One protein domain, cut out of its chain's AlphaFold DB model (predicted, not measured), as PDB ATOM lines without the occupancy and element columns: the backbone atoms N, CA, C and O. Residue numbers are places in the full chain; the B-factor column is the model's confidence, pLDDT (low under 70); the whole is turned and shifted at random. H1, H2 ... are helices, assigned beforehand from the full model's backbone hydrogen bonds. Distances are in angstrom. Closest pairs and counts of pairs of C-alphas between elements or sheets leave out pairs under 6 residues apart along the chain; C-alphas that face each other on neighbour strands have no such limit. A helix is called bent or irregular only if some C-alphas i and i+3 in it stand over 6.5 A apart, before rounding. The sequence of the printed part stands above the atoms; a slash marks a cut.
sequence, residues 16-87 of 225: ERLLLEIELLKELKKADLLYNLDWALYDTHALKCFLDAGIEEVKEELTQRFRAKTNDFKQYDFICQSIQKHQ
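Overview. This is residues 16 to 87 of the 225 residues of the protein "Hypothetical protein" of Rotaria magnacalcarata (UniProt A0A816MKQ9). Three helices, H2, H3 and H4, run back and forth and pack as a triangle, while the longest helix, H1, slants past H2 at one end of the long axis. The long link of residues 31 to 43 leads from H1 back to H2, and residues 69 to 74 stick out at the other end. The printed part has 72 residues with four named helices in the order H1, H2, H3, H4 and no named strand: an all-helix domain. It is compact, with a radius of gyration of the C-alphas of 12.3 A, yet elongated, spanning 37 by 23 by 23 A.

Arrangement. H1, residues 16 to 30, is close to but not clearly touching H2, residues 44 to 52; their closest C-alphas, of Ile 22 and Phe 50, are 6.2 A apart, at a steep tilt of 55 degrees, the same way. H2 and H3, residues 56 to 68, touch as a helical hairpin, closest at the C-alphas of Leu 47 and Val 58, 6.0 A, opposite ways at 36 degrees, only just steep. Residues 62 to 66 of H3 touch residues 76 to 80 of H4, residues 73 to 85, in a second hairpin, closest at Phe 66 and Tyr 76, C-alphas 6.4 A apart, opposite ways at 34 degrees, only just shallow. H2 and H4 only just touch, with 3 pairs of C-alphas within 8 A, through residues 79 to 82 of H4; the closest C-alphas, of Lys 48 and Ser 82, are 6.7 A apart, at a shallow tilt of 10 degrees, the same way. H1 is apart from H3 and H4. Every O i to N i+4 pair is within hydrogen-bond range in H1, H2 and H4, and 7 of 9 in H3.

Along the chain. H1 begins at C-alpha 16 (99.797, 132.462, 131.161) and measures 21.5 A. H3 measures 19.7 A and is only just irregular: C-alphas 57 and 60 are 6.7 A apart. H4 measures 18.6 A and ends at C-alpha 85 (113.327, 112.873, 129.445).

Size, cuts and confidence. The two C-alphas farthest apart, of Ala 31 and Asn 71, are 38.1 A apart. The printed part has no cut; the link H1 to H2 is long, the other two tight. Mean pLDDT of the printed part is 76.7, and residues 67 and 69 to 87 are under 70.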
ATOM      1  N   GLU A  16     101.251 132.523 130.973       77.06
ATOM      2  CA  GLU A  16      99.797 132.462 131.161       77.06
ATOM      3  C   GLU A  16      99.060 131.925 129.929       77.06
ATOM      4  O   GLU A  16      98.199 131.055 130.045       77.06
ATOM      5  N   ARG A  17      99.422 132.393 128.728       77.94
ATOM      6  CA  ARG A  17      98.814 131.921 127.481       77.94
ATOM      7  C   ARG A  17      99.197 130.474 127.184       77.94
ATOM      8  O   ARG A  17      98.361 129.722 126.699       77.94
ATOM      9  N   LEU A  18     100.430 130.075 127.501       80.69
ATOM     10  CA  LEU A  18     100.877 128.692 127.342       80.69
ATOM     11  C   LEU A  18     100.097 127.740 128.257       80.69
ATOM     12  O   LEU A  18      99.726 126.650 127.832       80.69
ATOM     13  N   LEU A  19      99.829 128.159 129.496       80.12
ATOM     14  CA  LEU A  19      99.025 127.389 130.445       80.12
ATOM     15  C   LEU A  19      97.585 127.216 129.957       80.12
ATOM     16  O   LEU A  19      97.086 126.093 129.952       80.12
ATOM     17  N   LEU A  20      96.952 128.294 129.483       86.19
ATOM     18  CA  LEU A  20      95.604 128.236 128.909       86.19
ATOM     19  C   LEU A  20      95.542 127.313 127.686       86.19
ATOM     20  O   LEU A  20      94.608 126.525 127.551       86.19
ATOM     21  N   GLU A  21      96.551 127.370 126.816       85.50
ATOM     22  CA  GLU A  21      96.640 126.486 125.654       85.50
ATOM     23  C   GLU A  21      96.790 125.017 126.088       85.50
ATOM     24  O   GLU A  21      96.110 124.144 125.561       85.50
ATOM     25  N   ILE A  22      97.615 124.728 127.101       87.19
ATOM     26  CA  ILE A  22      97.754 123.374 127.662       87.19
ATOM     27  C   ILE A  22      96.421 122.864 128.221       87.19
ATOM     28  O   ILE A  22      96.079 121.697 128.020       87.19
ATOM     29  N   GLU A  23      95.675 123.703 128.938       88.06
ATOM     30  CA  GLU A  23      94.355 123.340 129.462       88.06
ATOM     31  C   GLU A  23      93.371 123.044 128.330       88.06
ATOM     32  O   GLU A  23      92.726 121.994 128.344       88.06
ATOM     33  N   LEU A  24      93.328 123.897 127.303       90.06
ATOM     34  CA  LEU A  24      92.506 123.679 126.116       90.06
ATOM     35  C   LEU A  24      92.860 122.358 125.426       90.06
ATOM     36  O   LEU A  24      91.977 121.555 125.139       90.06
ATOM     37  N   LEU A  25      94.148 122.098 125.198       89.62
ATOM     38  CA  LEU A  25      94.616 120.867 124.562       89.62
ATOM     39  C   LEU A  25      94.280 119.626 125.403       89.62
ATOM     40  O   LEU A  25      93.939 118.584 124.847       89.62
ATOM     41  N   LYS A  26      94.306 119.719 126.737       88.25
ATOM     42  CA  LYS A  26      93.849 118.630 127.616       88.25
ATOM     43  C   LYS A  26      92.350 118.375 127.491       88.25
ATOM     44  O   LYS A  26      91.946 117.213 127.472       88.25
ATOM     45  N   GLU A  27      91.530 119.415 127.385       88.31
ATOM     46  CA  GLU A  27      90.091 119.253 127.145       88.31
ATOM     47  C   GLU A  27      89.809 118.680 125.748       88.31
ATOM     48  O   GLU A  27      89.023 117.742 125.611       88.31
ATOM     49  N   LEU A  28      90.526 119.141 124.719       87.00
ATOM     50  CA  LEU A  28      90.445 118.571 123.371       87.00
ATOM     51  C   LEU A  28      90.884 117.103 123.344       87.00
ATOM     52  O   LEU A  28      90.274 116.304 122.639       87.00
ATOM     53  N   LYS A  29      91.886 116.723 124.146       87.44
ATOM     54  CA  LYS A  29      92.308 115.327 124.317       87.44
ATOM     55  C   LYS A  29      91.208 114.461 124.914       87.44
ATOM     56  O   LYS A  29      90.976 113.358 124.432       87.44
ATOM     57  N   LYS A  30      90.510 114.953 125.941       87.69
ATOM     58  CA  LYS A  30      89.364 114.242 126.536       87.69
ATOM     59  C   LYS A  30      88.233 114.040 125.529       87.69
ATOM     60  O   LYS A  30      87.536 113.035 125.602       87.69
ATOM     61  N   ALA A  31      88.066 114.988 124.610       86.44
ATOM     62  CA  ALA A  31      87.087 114.923 123.531       86.44
ATOM     63  C   ALA A  31      87.581 114.161 122.283       86.44
ATOM     64  O   ALA A  31      86.833 114.070 121.313       86.44
ATOM     65  N   ASP A  32      88.810 113.630 122.296       85.31
ATOM     66  CA  ASP A  32      89.465 112.972 121.157       85.31
ATOM     67  C   ASP A  32      89.540 113.853 119.893       85.31
ATOM     68  O   ASP A  32      89.407 113.377 118.777       85.31
ATOM     69  N   LEU A  33      89.726 115.169 120.045       86.69
ATOM     70  CA  LEU A  33      89.721 116.141 118.936       86.69
ATOM     71  C   LEU A  33      91.117 116.606 118.501       86.69
ATOM     72  O   LEU A  33      91.239 117.445 117.605       86.69
ATOM     73  N   LEU A  34      92.176 116.070 119.111       85.88
ATOM     74  CA  LEU A  34      93.555 116.496 118.850       85.88
ATOM     75  C   LEU A  34      94.046 116.187 117.430       85.88
ATOM     76  O   LEU A  34      94.952 116.858 116.946       85.88
ATOM     77  N   TYR A  35      93.446 115.213 116.742       79.81
ATOM     78  CA  TYR A  35      93.838 114.831 115.380       79.81
ATOM     79  C   TYR A  35      93.581 115.928 114.332       79.81
ATOM     80  O   TYR A  35      94.131 115.863 113.237       79.81
ATOM     81  N   ASN A  36      92.750 116.926 114.655       79.06
ATOM     82  CA  ASN A  36      92.443 118.053 113.772       79.06
ATOM     83  C   ASN A  36      93.433 119.219 113.904       79.06
ATOM     84  O   ASN A  36      93.309 120.204 113.176       79.06
ATOM     85  N   LEU A  37      94.374 119.148 114.847       83.75
ATOM     86  CA  LEU A  37      95.330 120.220 115.083       83.75
ATOM     87  C   LEU A  37      96.533 120.085 114.156       83.75
ATOM     88  O   LEU A  37      97.155 119.029 114.058       83.75
ATOM     89  N   ASP A  38      96.884 121.196 113.517       85.56
ATOM     90  CA  ASP A  38      98.129 121.305 112.772       85.56
ATOM     91  C   ASP A  38      99.273 121.672 113.725       85.56
ATOM     92  O   ASP A  38      99.499 122.836 114.068       85.56
ATOM     93  N   TRP A  39     100.005 120.649 114.167       86.25
ATOM     94  CA  TRP A  39     101.145 120.798 115.070       86.25
ATOM     95  C   TRP A  39     102.299 121.605 114.461       86.25
ATOM     96  O   TRP A  39     103.105 122.169 115.207       86.25
ATOM     97  N   ALA A  40     102.365 121.725 113.128       81.12
ATOM     98  CA  ALA A  40     103.390 122.509 112.450       81.12
ATOM     99  C   ALA A  40     103.276 124.014 112.757       81.12
ATOM    100  O   ALA A  40     104.273 124.734 112.681       81.12
ATOM    101  N   LEU A  41     102.089 124.486 113.158       81.12
ATOM    102  CA  LEU A  41     101.837 125.890 113.498       81.12
ATOM    103  C   LEU A  41     102.457 126.319 114.832       81.12
ATOM    104  O   LEU A  41     102.677 127.512 115.041       81.12
ATOM    105  N   TYR A  42     102.742 125.374 115.727       78.62
ATOM    106  CA  TYR A  42     103.316 125.659 117.038       78.62
ATOM    107  C   TYR A  42     104.842 125.682 116.973       78.62
ATOM    108  O   TYR A  42     105.461 124.963 116.188       78.62
ATOM    109  N   ASP A  43     105.494 126.489 117.804       76.75
ATOM    110  CA  ASP A  43     106.953 126.504 117.888       76.75
ATOM    111  C   ASP A  43     107.492 125.287 118.668       76.75
ATOM    112  O   ASP A  43     106.777 124.557 119.355       76.75
ATOM    113  N   THR A  44     108.793 125.025 118.550       76.81
ATOM    114  CA  THR A  44     109.414 123.863 119.208       76.81
ATOM    115  C   THR A  44     109.349 123.958 120.739       76.81
ATOM    116  O   THR A  44     109.316 122.931 121.418       76.81
ATOM    117  N   HIS A  45     109.329 125.176 121.293       76.44
ATOM    118  CA  HIS A  45     109.253 125.397 122.735       76.44
ATOM    119  C   HIS A  45     107.864 125.053 123.290       76.44
ATOM    120  O   HIS A  45     107.770 124.279 124.242       76.44
ATOM    121  N   ALA A  46     106.788 125.543 122.672       79.31
ATOM    122  CA  ALA A  46     105.423 125.207 123.051       79.31
ATOM    123  C   ALA A  46     105.156 123.712 122.878       79.31
ATOM    124  O   ALA A  46     104.672 123.084 123.815       79.31
ATOM    125  N   LEU A  47     105.571 123.111 121.753       84.75
ATOM    126  CA  LEU A  47     105.446 121.663 121.541       84.75
ATOM    127  C   LEU A  47     106.130 120.854 122.653       84.75
ATOM    128  O   LEU A  47     105.595 119.840 123.099       84.75
ATOM    129  N   LYS A  48     107.286 121.305 123.156       79.31
ATOM    130  CA  LYS A  48     107.921 120.678 124.322       79.31
ATOM    131  C   LYS A  48     107.077 120.842 125.581       79.31
ATOM    132  O   LYS A  48     106.887 119.864 126.293       79.31
ATOM    133  N   CYS A  49     106.590 122.044 125.873       82.00
ATOM    134  CA  CYS A  49     105.752 122.272 127.047       82.00
ATOM    135  C   CYS A  49     104.456 121.449 126.996       82.00
ATOM    136  O   CYS A  49     104.004 120.960 128.027       82.00
ATOM    137  N   PHE A  50     103.899 121.229 125.805       87.88
ATOM    138  CA  PHE A  50     102.759 120.340 125.590       87.88
ATOM    139  C   PHE A  50     103.121 118.878 125.866       87.88
ATOM    140  O   PHE A  50     102.364 118.179 126.544       87.88
ATOM    141  N   LEU A  51     104.303 118.439 125.419       87.19
ATOM    142  CA  LEU A  51     104.821 117.104 125.717       87.19
ATOM    143  C   LEU A  51     105.040 116.911 127.228       87.19
ATOM    144  O   LEU A  51     104.528 115.949 127.793       87.19
ATOM    145  N   ASP A  52     105.705 117.866 127.893       81.56
ATOM    146  CA  ASP A  52     105.896 117.892 129.354       81.56
ATOM    147  C   ASP A  52     104.548 117.892 130.111       81.56
ATOM    148  O   ASP A  52     104.466 117.418 131.244       81.56
ATOM    149  N   ALA A  53     103.473 118.391 129.489       82.75
ATOM    150  CA  ALA A  53     102.120 118.401 130.040       82.75
ATOM    151  C   ALA A  53     101.286 117.133 129.739       82.75
ATOM    152  O   ALA A  53     100.140 117.057 130.198       82.75
ATOM    153  N   GLY A  54     101.832 116.147 129.013       83.31
ATOM    154  CA  GLY A  54     101.192 114.854 128.722       83.31
ATOM    155  C   GLY A  54     100.425 114.767 127.392       83.31
ATOM    156  O   GLY A  54      99.605 113.860 127.192       83.31
ATOM    157  N   ILE A  55     100.653 115.707 126.473       87.00
ATOM    158  CA  ILE A  55     100.065 115.704 125.127       87.00
ATOM    159  C   ILE A  55     101.057 115.005 124.187       87.00
ATOM    160  O   ILE A  55     101.900 115.639 123.567       87.00
ATOM    161  N   GLU A  56     101.008 113.674 124.134       85.81
ATOM    162  CA  GLU A  56     101.946 112.827 123.373       85.81
ATOM    163  C   GLU A  56     101.828 112.982 121.849       85.81
ATOM    164  O   GLU A  56     102.759 112.658 121.115       85.81
ATOM    165  N   GLU A  57     100.703 113.499 121.363       86.12
ATOM    166  CA  GLU A  57     100.397 113.709 119.948       86.12
ATOM    167  C   GLU A  57     101.412 114.659 119.273       86.12
ATOM    168  O   GLU A  57     101.710 114.525 118.088       86.12
ATOM    169  N   VAL A  58     102.057 115.540 120.050       87.25
ATOM    170  CA  VAL A  58     103.111 116.465 119.583       87.25
ATOM    171  C   VAL A  58     104.460 115.790 119.312       87.25
ATOM    172  O   VAL A  58     105.364 116.387 118.719       87.25
ATOM    173  N   LYS A  59     104.646 114.547 119.773       83.50
ATOM    174  CA  LYS A  59     105.929 113.831 119.716       83.50
ATOM    175  C   LYS A  59     106.374 113.553 118.288       83.50
ATOM    176  O   LYS A  59     107.576 113.576 118.002       83.50
ATOM    177  N   GLU A  60     105.424 113.270 117.403       83.75
ATOM    178  CA  GLU A  60     105.719 113.006 116.000       83.75
ATOM    179  C   GLU A  60     106.278 114.259 115.324       83.75
ATOM    180  O   GLU A  60     107.363 114.198 114.747       83.75
ATOM    181  N   GLU A  61     105.630 115.407 115.519       84.69
ATOM    182  CA  GLU A  61     106.074 116.702 114.997       84.69
ATOM    183  C   GLU A  61     107.462 117.096 115.538       84.69
ATOM    184  O   GLU A  61     108.366 117.436 114.773       84.69
ATOM    185  N   LEU A  62     107.700 116.948 116.849       81.25
ATOM    186  CA  LEU A  62     109.026 117.176 117.446       81.25
ATOM    187  C   LEU A  62     110.104 116.260 116.843       81.25
ATOM    188  O   LEU A  62     111.239 116.689 116.619       81.25
ATOM    189  N   THR A  63     109.756 115.006 116.542       79.81
ATOM    190  CA  THR A  63     110.671 114.044 115.908       79.81
ATOM    191  C   THR A  63     110.932 114.389 114.441       79.81
ATOM    192  O   THR A  63     112.053 114.219 113.956       79.81
ATOM    193  N   GLN A  64     109.929 114.884 113.717       81.44
ATOM    194  CA  GLN A  64     110.096 115.354 112.343       81.44
ATOM    195  C   GLN A  64     111.013 116.586 112.299       81.44
ATOM    196  O   GLN A  64     111.970 116.607 111.522       81.44
ATOM    197  N   ARG A  65     110.825 117.548 113.211       78.25
ATOM    198  CA  ARG A  65     111.705 118.724 113.347       78.25
ATOM    199  C   ARG A  65     113.132 118.359 113.717       78.25
ATOM    200  O   ARG A  65     114.065 118.927 113.154       78.25
ATOM    201  N   PHE A  66     113.305 117.379 114.602       71.81
ATOM    202  CA  PHE A  66     114.617 116.823 114.931       71.81
ATOM    203  C   PHE A  66     115.359 116.315 113.688       71.81
ATOM    204  O   PHE A  66     116.548 116.568 113.525       71.81
ATOM    205  N   ARG A  67     114.654 115.616 112.789       69.44
ATOM    206  CA  ARG A  67     115.237 115.100 111.541       69.44
ATOM    207  C   ARG A  67     115.520 116.201 110.518       69.44
ATOM    208  O   ARG A  67     116.441 116.045 109.724       69.44
ATOM    209  N   ALA A  68     114.732 117.277 110.522       70.19
ATOM    210  CA  ALA A  68     114.825 118.362 109.547       70.19
ATOM    211  C   ALA A  68     115.865 119.445 109.907       70.19
ATOM    212  O   ALA A  68     116.473 120.020 109.006       70.19
ATOM    213  N   LYS A  69     116.098 119.738 111.197       61.78
ATOM    214  CA  LYS A  69     117.042 120.781 111.642       61.78
ATOM    215  C   LYS A  69     118.402 120.191 112.041       61.78
ATOM    216  O   LYS A  69     118.693 120.019 113.220       61.78
ATOM    217  N   THR A  70     119.267 119.930 111.058       53.00
ATOM    218  CA  THR A  70     120.665 119.501 111.292       53.00
ATOM    219  C   THR A  70     121.651 120.646 111.567       53.00
ATOM    220  O   THR A  70     122.770 120.366 111.987       53.00
ATOM    221  N   ASN A  71     121.270 121.917 111.366       49.72
ATOM    222  CA  ASN A  71     122.224 123.042 111.387       49.72
ATOM    223  C   ASN A  71     122.107 124.006 112.586       49.72
ATOM    224  O   ASN A  71     123.051 124.753 112.829       49.72
ATOM    225  N   ASP A  72     121.021 123.976 113.367       56.72
ATOM    226  CA  ASP A  72     120.857 124.836 114.553       56.72
ATOM    227  C   ASP A  72     121.126 124.061 115.849       56.72
ATOM    228  O   ASP A  72     120.233 123.484 116.475       56.72
ATOM    229  N   PHE A  73     122.396 124.070 116.264       51.72
ATOM    230  CA  PHE A  73     122.937 123.287 117.384       51.72
ATOM    231  C   PHE A  73     122.133 123.441 118.696       51.72
ATOM    232  O   PHE A  73     121.918 122.473 119.419       51.72
ATOM    233  N   LYS A  74     121.607 124.644 118.983       57.84
ATOM    234  CA  LYS A  74     120.836 124.919 120.213       57.84
ATOM    235  C   LYS A  74     119.450 124.268 120.225       57.84
ATOM    236  O   LYS A  74     118.998 123.819 121.275       57.84
ATOM    237  N   GLN A  75     118.767 124.223 119.081       58.25
ATOM    238  CA  GLN A  75     117.443 123.600 118.987       58.25
ATOM    239  C   GLN A  75     117.563 122.072 118.981       58.25
ATOM    240  O   GLN A  75     116.735 121.386 119.576       58.25
ATOM    241  N   TYR A  76     118.633 121.555 118.379       56.69
ATOM    242  CA  TYR A  76     118.952 120.132 118.357       56.69
ATOM    243  C   TYR A  76     119.147 119.546 119.766       56.69
ATOM    244  O   TYR A  76     118.467 118.583 120.130       56.69
ATOM    245  N   ASP A  77     120.006 120.156 120.592       62.19
ATOM    246  CA  ASP A  77     120.248 119.695 121.968       62.19
ATOM    247  C   ASP A  77     118.982 119.783 122.829       62.19
ATOM    248  O   ASP A  77     118.677 118.881 123.617       62.19
ATOM    249  N   PHE A  78     118.194 120.842 122.631       63.66
ATOM    250  CA  PHE A  78     116.937 121.050 123.340       63.66
ATOM    251  C   PHE A  78     115.886 119.975 123.014       63.66
ATOM    252  O   PHE A  78     115.211 119.475 123.921       63.66
ATOM    253  N   ILE A  79     115.761 119.573 121.744       61.97
ATOM    254  CA  ILE A  79     114.853 118.493 121.327       61.97
ATOM    255  C   ILE A  79     115.360 117.138 121.847       61.97
ATOM    256  O   ILE A  79     114.573 116.372 122.407       61.97
ATOM    257  N   CYS A  80     116.669 116.871 121.759       64.69
ATOM    258  CA  CYS A  80     117.299 115.659 122.297       64.69
ATOM    259  C   CYS A  80     116.984 115.447 123.782       64.69
ATOM    260  O   CYS A  80     116.513 114.375 124.160       64.69
ATOM    261  N   GLN A  81     117.198 116.466 124.618       68.38
ATOM    262  CA  GLN A  81     116.933 116.384 126.059       68.38
ATOM    263  C   GLN A  81     115.452 116.127 126.363       68.38
ATOM    264  O   GLN A  81     115.118 115.358 127.262       68.38
ATOM    265  N   SER A  82     114.555 116.745 125.593       64.19
ATOM    266  CA  SER A  82     113.104 116.625 125.786       64.19
ATOM    267  C   SER A  82     112.608 115.224 125.439       64.19
ATOM    268  O   SER A  82     111.856 114.620 126.208       64.19
ATOM    269  N   ILE A  83     113.101 114.670 124.329       63.75
ATOM    270  CA  ILE A  83     112.814 113.297 123.915       63.75
ATOM    271  C   ILE A  83     113.430 112.300 124.910       63.75
ATOM    272  O   ILE A  83     112.753 111.351 125.292       63.75
ATOM    273  N   GLN A  84     114.667 112.517 125.377       66.38
ATOM    274  CA  GLN A  84     115.331 111.653 126.366       66.38
ATOM    275  C   GLN A  84     114.597 111.622 127.715       66.38
ATOM    276  O   GLN A  84     114.442 110.553 128.302       66.38
ATOM    277  N   LYS A  85     114.088 112.767 128.188       66.94
ATOM    278  CA  LYS A  85     113.327 112.873 129.445       66.94
ATOM    279  C   LYS A  85     112.010 112.079 129.414       66.94
ATOM    280  O   LYS A  85     111.633 111.504 130.429       66.94
ATOM    281  N   HIS A  86     111.357 111.987 128.253       58.66
ATOM    282  CA  HIS A  86     110.100 111.242 128.059       58.66
ATOM    283  C   HIS A  86     110.322 109.839 127.466       58.66
ATOM    284  O   HIS A  86     109.373 109.103 127.206       58.66
ATOM    285  N   GLN A  87     111.579 109.431 127.258       47.62
ATOM    286  CA  GLN A  87     111.964 108.146 126.663       47.62
ATOM    287  C   GLN A  87     111.941 106.960 127.638       47.62
ATOM    288  O   GLN A  87     112.568 105.928 127.378       47.62
TER     289      GLN A  87